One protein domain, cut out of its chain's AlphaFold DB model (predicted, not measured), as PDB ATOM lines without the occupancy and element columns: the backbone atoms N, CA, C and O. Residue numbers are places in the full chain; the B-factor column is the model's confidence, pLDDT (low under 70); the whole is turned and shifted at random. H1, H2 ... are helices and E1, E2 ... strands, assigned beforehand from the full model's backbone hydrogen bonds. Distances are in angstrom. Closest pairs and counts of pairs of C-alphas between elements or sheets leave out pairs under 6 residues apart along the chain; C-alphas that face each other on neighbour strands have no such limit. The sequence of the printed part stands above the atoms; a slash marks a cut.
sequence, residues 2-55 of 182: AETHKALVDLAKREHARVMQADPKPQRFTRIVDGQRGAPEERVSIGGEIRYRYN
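AT A GLANCE: This is residues 2 to 55 of the 182 residues of an uncharacterized protein of Devosia aurantiaca (UniProt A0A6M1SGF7). A hairpin of two short antiparallel strands, E1 and E2, has one long helix, H1, running alongside it, nearer to E2 than to E1. A long loop, residues 34 to 49, joins the strands. The printed part has 54 residues, in the order H1, E1, E2, and its class is mixed, helices and strands. It is compact, with a radius of gyration of the C-alphas of 11.4 A, yet elongated, spanning 35 by 20 by 13 A.

HOW THE PARTS SIT: E1, residues 29 to 33, and E2, residues 50 to 54, are antiparallel at 164 degrees; N 30 and O 53 are within hydrogen-bond range at 2.8 A. Residues 32 to 33 also pair antiparallel with residues 36 to 37. The closest C-alphas of H1, residues 2 to 19, and E2 are those of Ala 12 and Ile 50, 6.8 A. In H1 every O i to N i+4 pair is within hydrogen-bond range.

IN THESE COORDINATES: H1 measures 26.2 A, from C-alpha 2 at (58.046, 27.221, 24.422). E1 measures 13.1 A. E2 measures 13.2 A, to C-alpha 54 at (38.890, 45.086, 13.051).

THE WHOLE: The C-alphas farthest apart, of Ala 2 and Pro 24, are 35.6 A apart. The printed part has no cut. The link E1 to E2 is long. No printed residue is under 70 in pLDDT.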
ATOM      1  N   ALA A   2      57.623  26.077  25.253       72.62
ATOM      2  CA  ALA A   2      58.046  27.221  24.422       72.62
ATOM      3  C   ALA A   2      57.556  27.137  22.959       72.62
ATOM      4  O   ALA A   2      57.226  28.147  22.342       72.62
ATOM      5  N   GLU A   3      57.445  25.918  22.428       82.69
ATOM      6  CA  GLU A   3      56.959  25.652  21.072       82.69
ATOM      7  C   GLU A   3      55.483  26.034  20.876       82.69
ATOM      8  O   GLU A   3      55.138  26.659  19.880       82.69
ATOM      9  N   THR A   4      54.625  25.759  21.865       85.06
ATOM     10  CA  THR A   4      53.196  26.118  21.835       85.06
ATOM     11  C   THR A   4      52.993  27.632  21.859       85.06
ATOM     12  O   THR A   4      52.168  28.154  21.116       85.06
ATOM     13  N   HIS A   5      53.777  28.347  22.674       90.06
ATOM     14  CA  HIS A   5      53.759  29.812  22.711       90.06
ATOM     15  C   HIS A   5      54.156  30.407  21.355       90.06
ATOM     16  O   HIS A   5      53.443  31.244  20.804       90.06
ATOM     17  N   LYS A   6      55.267  29.931  20.776       90.56
ATOM     18  CA  LYS A   6      55.719  30.376  19.455       90.56
ATOM     19  C   LYS A   6      54.673  30.082  18.372       90.56
ATOM     20  O   LYS A   6      54.347  30.972  17.595       90.56
ATOM     21  N   ALA A   7      54.098  28.880  18.371       90.81
ATOM     22  CA  ALA A   7      53.062  28.492  17.416       90.81
ATOM     23  C   ALA A   7      51.811  29.383  17.506       90.81
ATOM     24  O   ALA A   7      51.248  29.738  16.472       90.81
ATOM     25  N   LEU A   8      51.398  29.785  18.716       92.38
ATOM     26  CA  LEU A   8      50.284  30.717  18.915       92.38
ATOM     27  C   LEU A   8      50.583  32.094  18.308       92.38
ATOM     28  O   LEU A   8      49.753  32.631  17.575       92.38
ATOM     29  N   VAL A   9      51.766  32.652  18.584       94.56
ATOM     30  CA  VAL A   9      52.189  33.955  18.042       94.56
ATOM     31  C   VAL A   9      52.271  33.912  16.514       94.56
ATOM     32  O   VAL A   9      51.748  34.801  15.841       94.56
ATOM     33  N   ASP A  10      52.876  32.864  15.954       95.12
ATOM     34  CA  ASP A  10      53.027  32.701  14.505       95.12
ATOM     35  C   ASP A  10      51.666  32.526  13.813       95.12
ATOM     36  O   ASP A  10      51.419  33.112  12.753       95.12
ATOM     37  N   LEU A  11      50.749  31.770  14.426       94.69
ATOM     38  CA  LEU A  11      49.372  31.634  13.952       94.69
ATOM     39  C   LEU A  11      48.639  32.980  13.984       94.69
ATOM     40  O   LEU A  11      48.038  33.363  12.981       94.69
ATOM     41  N   ALA A  12      48.724  33.714  15.095       94.06
ATOM     42  CA  ALA A  12      48.078  35.012  15.253       94.06
ATOM     43  C   ALA A  12      48.552  36.014  14.187       94.06
ATOM     44  O   ALA A  12      47.726  36.649  13.532       94.06
ATOM     45  N   LYS A  13      49.868  36.101  13.946       95.25
ATOM     46  CA  LYS A  13      50.446  36.965  12.904       95.25
ATOM     47  C   LYS A  13      50.003  36.566  11.500       95.25
ATOM     48  O   LYS A  13      49.677  37.438  10.694       95.25
ATOM     49  N   ARG A  14      49.966  35.264  11.201       95.56
ATOM     50  CA  ARG A  14      49.503  34.752   9.903       95.56
ATOM     51  C   ARG A  14      48.039  35.088   9.638       95.56
ATOM     52  O   ARG A  14      47.729  35.624   8.576       95.56
ATOM     53  N   GLU A  15      47.150  34.796  10.583       94.31
ATOM     54  CA  GLU A  15      45.722  35.097  10.419       94.31
ATOM     55  C   GLU A  15      45.482  36.610  10.383       94.31
ATOM     56  O   GLU A  15      44.695  37.094   9.568       94.31
ATOM     57  N   HIS A  16      46.228  37.383  11.177       92.75
ATOM     58  CA  HIS A  16      46.191  38.838  11.098       92.75
ATOM     59  C   HIS A  16      46.555  39.345   9.698       92.75
ATOM     60  O   HIS A  16      45.801  40.130   9.117       92.75
ATOM     61  N   ALA A  17      47.672  38.871   9.138       92.12
ATOM     62  CA  ALA A  17      48.115  39.236   7.797       92.12
ATOM     63  C   ALA A  17      47.076  38.860   6.731       92.12
ATOM     64  O   ALA A  17      46.802  39.662   5.839       92.12
ATOM     65  N   ARG A  18      46.442  37.688   6.864       91.44
ATOM     66  CA  ARG A  18      45.363  37.242   5.976       91.44
ATOM     67  C   ARG A  18      44.177  38.205   5.989       91.44
ATOM     68  O   ARG A  18      43.698  38.597   4.930       91.44
ATOM     69  N   VAL A  19      43.720  38.629   7.168       88.38
ATOM     70  CA  VAL A  19      42.609  39.591   7.282       88.38
ATOM     71  C   VAL A  19      42.998  40.966   6.727       88.38
ATOM     72  O   VAL A  19      42.189  41.615   6.069       88.38
ATOM     73  N   MET A  20      44.248  41.399   6.918       88.44
ATOM     74  CA  MET A  20      44.757  42.661   6.359       88.44
ATOM     75  C   MET A  20      44.915  42.651   4.828       88.44
ATOM     76  O   MET A  20      45.168  43.706   4.242       88.44
ATOM     77  N   GLN A  21      44.768  41.491   4.184       88.06
ATOM     78  CA  GLN A  21      44.741  41.322   2.728       88.06
ATOM     79  C   GLN A  21      43.326  41.102   2.168       88.06
ATOM     80  O   GLN A  21      43.164  41.053   0.953       88.06
ATOM     81  N   ALA A  22      42.308  40.961   3.023       82.88
ATOM     82  CA  ALA A  22      40.927  40.793   2.581       82.88
ATOM     83  C   ALA A  22      40.393  42.061   1.893       82.88
ATOM     84  O   ALA A  22      40.875  43.160   2.157       82.88
ATOM     85  N   ASP A  23      39.360  41.912   1.062       75.88
ATOM     86  CA  ASP A  23      38.641  43.022   0.430       75.88
ATOM     87  C   ASP A  23      37.220  43.142   1.029       75.88
ATOM     88  O   ASP A  23      36.507  42.136   1.100       75.88
ATOM     89  N   PRO A  24      36.788  44.318   1.529       73.38
ATOM     90  CA  PRO A  24      37.574  45.535   1.736       73.38
ATOM     91  C   PRO A  24      38.629  45.384   2.832       73.38
ATOM     92  O   PRO A  24      38.369  44.835   3.913       73.38
ATOM     93  N   LYS A  25      39.818  45.929   2.558       79.62
ATOM     94  CA  LYS A  25      40.943  45.919   3.493       79.62
ATOM     95  C   LYS A  25      40.586  46.704   4.756       79.62
ATOM     96  O   LYS A  25      40.276  47.894   4.649       79.62
ATOM     97  N   PRO A  26      40.685  46.104   5.956       78.00
ATOM     98  CA  PRO A  26      40.524  46.852   7.194       78.00
ATOM     99  C   PRO A  26      41.553  47.981   7.262       78.00
ATOM    100  O   PRO A  26      42.756  47.745   7.147       78.00
ATOM    101  N   GLN A  27      41.087  49.211   7.471       75.75
ATOM    102  CA  GLN A  27      41.989  50.359   7.604       75.75
ATOM    103  C   GLN A  27      42.664  50.410   8.975       75.75
ATOM    104  O   GLN A  27      43.778  50.911   9.107       75.75
ATOM    105  N   ARG A  28      41.986  49.907  10.013       78.88
ATOM    106  CA  ARG A  28      42.449  49.958  11.401       78.88
ATOM    107  C   ARG A  28      42.116  48.664  12.130       78.88
ATOM    108  O   ARG A  28      41.089  48.032  11.882       78.88
ATOM    109  N   PHE A  29      42.972  48.311  13.081       85.94
ATOM    110  CA  PHE A  29      42.736  47.208  13.999       85.94
ATOM    111  C   PHE A  29      43.229  47.563  15.402       85.94
ATOM    112  O   PHE A  29      44.092  48.417  15.586       85.94
ATOM    113  N   THR A  30      42.678  46.892  16.406       87.12
ATOM    114  CA  THR A  30      43.192  46.912  17.775       87.12
ATOM    115  C   THR A  30      43.652  45.513  18.136       87.12
ATOM    116  O   THR A  30      42.862  44.570  18.087       87.12
ATOM    117  N   ARG A  31      44.921  45.384  18.516       93.25
ATOM    118  CA  ARG A  31      45.464  44.155  19.095       93.25
ATOM    119  C   ARG A  31      45.240  44.157  20.601       93.25
ATOM    120  O   ARG A  31      45.453  45.176  21.256       93.25
ATOM    121  N   ILE A  32      44.790  43.033  21.137       93.69
ATOM    122  CA  ILE A  32      44.539  42.818  22.558       93.69
ATOM    123  C   ILE A  32      45.230  41.511  22.937       93.69
ATOM    124  O   ILE A  32      44.869  40.466  22.404       93.69
ATOM    125  N   VAL A  33      46.201  41.570  23.843       96.38
ATOM    126  CA  VAL A  33      46.954  40.400  24.322       96.38
ATOM    127  C   VAL A  33      46.665  40.235  25.802       96.38
ATOM    128  O   VAL A  33      46.932  41.155  26.570       96.38
ATOM    129  N   ASP A  34      46.034  39.127  26.188       95.06
ATOM    130  CA  ASP A  34      45.601  38.866  27.572       95.06
ATOM    131  C   ASP A  34      44.819  40.040  28.194       95.06
ATOM    132  O   ASP A  34      44.993  40.428  29.348       95.06
ATOM    133  N   GLY A  35      43.973  40.681  27.381       92.38
ATOM    134  CA  GLY A  35      43.191  41.858  27.774       92.38
ATOM    135  C   GLY A  35      43.929  43.201  27.665       92.38
ATOM    136  O   GLY A  35      43.277  44.246  27.670       92.38
ATOM    137  N   GLN A  36      45.252  43.212  27.479       92.44
ATOM    138  CA  GLN A  36      46.034  44.435  27.296       92.44
ATOM    139  C   GLN A  36      45.974  44.934  25.849       92.44
ATOM    140  O   GLN A  36      46.438  44.279  24.914       92.44
ATOM    141  N   ARG A  37      45.421  46.134  25.658       91.00
ATOM    142  CA  ARG A  37      45.349  46.805  24.352       91.00
ATOM    143  C   ARG A  37      46.734  47.259  23.885       91.00
ATOM    144  O   ARG A  37      47.484  47.854  24.649       91.00
ATOM    145  N   GLY A  38      47.051  47.007  22.618       89.69
ATOM    146  CA  GLY A  38      48.275  47.452  21.945       89.69
ATOM    147  C   GLY A  38      49.538  46.653  22.282       89.69
ATOM    148  O   GLY A  38      50.531  46.776  21.562       89.69
ATOM    149  N   ALA A  39      49.505  45.802  23.311       93.44
ATOM    150  CA  ALA A  39      50.637  44.963  23.696       93.44
ATOM    151  C   ALA A  39      51.112  44.087  22.519       93.44
ATOM    152  O   ALA A  39      50.264  43.635  21.746       93.44
ATOM    153  N   PRO A  40      52.429  43.880  22.344       94.69
ATOM    154  CA  PRO A  40      52.968  43.008  21.300       94.69
ATOM    155  C   PRO A  40      52.524  41.556  21.507       94.69
ATOM    156  O   PRO A  40      52.323  41.126  22.642       94.69
ATOM    157  N   GLU A  41      52.363  40.813  20.411       93.88
ATOM    158  CA  GLU A  41      51.914  39.416  20.400       93.88
ATOM    159  C   GLU A  41      52.797  38.525  21.281       93.88
ATOM    160  O   GLU A  41      52.297  37.637  21.964       93.88
ATOM    161  N   GLU A  42      54.102  38.798  21.315       94.88
ATOM    162  CA  GLU A  42      55.105  38.045  22.074       94.88
ATOM    163  C   GLU A  42      54.937  38.155  23.592       94.88
ATOM    164  O   GLU A  42      55.586  37.424  24.334       94.88
ATOM    165  N   ARG A  43      54.094  39.080  24.066       94.12
ATOM    166  CA  ARG A  43      53.796  39.245  25.492       94.12
ATOM    167  C   ARG A  43      52.708  38.285  25.979       94.12
ATOM    168  O   ARG A  43      52.376  38.322  27.160       94.12
ATOM    169  N   VAL A  44      52.121  37.478  25.092       95.12
ATOM    170  CA  VAL A  44      51.062  36.541  25.472       95.12
ATOM    171  C   VAL A  44      51.573  35.543  26.510       95.12
ATOM    172  O   VAL A  44      52.656  34.972  26.394       95.12
ATOM    173  N   SER A  45      50.785  35.331  27.554       92.19
ATOM    174  CA  SER A  45      51.081  34.348  28.588       92.19
ATOM    175  C   SER A  45      50.893  32.934  28.037       92.19
ATOM    176  O   SER A  45      50.164  32.700  27.070       92.19
ATOM    177  N   ILE A  46      51.520  31.941  28.667       88.56
ATOM    178  CA  ILE A  46      51.280  30.538  28.304       88.56
ATOM    179  C   ILE A  46      49.810  30.204  28.597       88.56
ATOM    180  O   ILE A  46      49.363  30.331  29.733       88.56
ATOM    181  N   GLY A  47      49.065  29.786  27.568       85.88
ATOM    182  CA  GLY A  47      47.614  29.562  27.655       85.88
ATOM    183  C   GLY A  47      46.763  30.835  27.545       85.88
ATOM    184  O   GLY A  47      45.557  30.770  27.766       85.88
ATOM    185  N   GLY A  48      47.382  31.974  27.224       91.94
ATOM    186  CA  GLY A  48      46.714  33.249  26.989       91.94
ATOM    187  C   GLY A  48      46.018  33.350  25.628       91.94
ATOM    188  O   GLY A  48      45.954  32.394  24.853       91.94
ATOM    189  N   GLU A  49      45.508  34.541  25.325       94.50
ATOM    190  CA  GLU A  49      44.734  34.824  24.114       94.50
ATOM    191  C   GLU A  49      45.230  36.103  23.423       94.50
ATOM    192  O   GLU A  49      45.387  37.160  24.044       94.50
ATOM    193  N   ILE A  50      45.396  36.028  22.100       95.56
ATOM    194  CA  ILE A  50      45.626  37.186  21.233       95.56
ATOM    195  C   ILE A  50      44.354  37.433  20.423       95.56
ATOM    196  O   ILE A  50      43.932  36.588  19.636       95.56
ATOM    197  N   ARG A  51      43.760  38.619  20.574       93.38
ATOM    198  CA  ARG A  51      42.598  39.066  19.796       93.38
ATOM    199  C   ARG A  51      42.948  40.259  18.926       93.38
ATOM    200  O   ARG A  51      43.457  41.267  19.415       93.38
ATOM    201  N   TYR A  52      42.565  40.185  17.657       91.38
ATOM    202  CA  TYR A  52      42.509  41.345  16.774       91.38
ATOM    203  C   TYR A  52      41.060  41.773  16.589       91.38
ATOM    204  O   TYR A  52      40.203  40.976  16.217       91.38
ATOM    205  N   ARG A  53      40.788  43.051  16.841       85.75
ATOM    206  CA  ARG A  53      39.502  43.678  16.543       85.75
ATOM    207  C   ARG A  53      39.661  44.576  15.329       85.75
ATOM    208  O   ARG A  53      40.439  45.524  15.375       85.75
ATOM    209  N   TYR A  54      38.912  44.291  14.275       83.50
ATOM    210  CA  TYR A  54      38.890  45.086  13.051       83.50
ATOM    211  C   TYR A  54      37.639  45.958  13.066       83.50
ATOM    212  O   TYR A  54      36.524  45.457  12.938       83.50
ATOM    213  N   ASN A  55      37.819  47.262  13.257       77.06
ATOM    214  CA  ASN A  55      36.701  48.197  13.282       77.06
ATOM    215  C   ASN A  55      36.386  48.622  11.846       77.06
ATOM    216  O   ASN A  55      37.078  49.471  11.291       77.06
TER     217      ASN A  55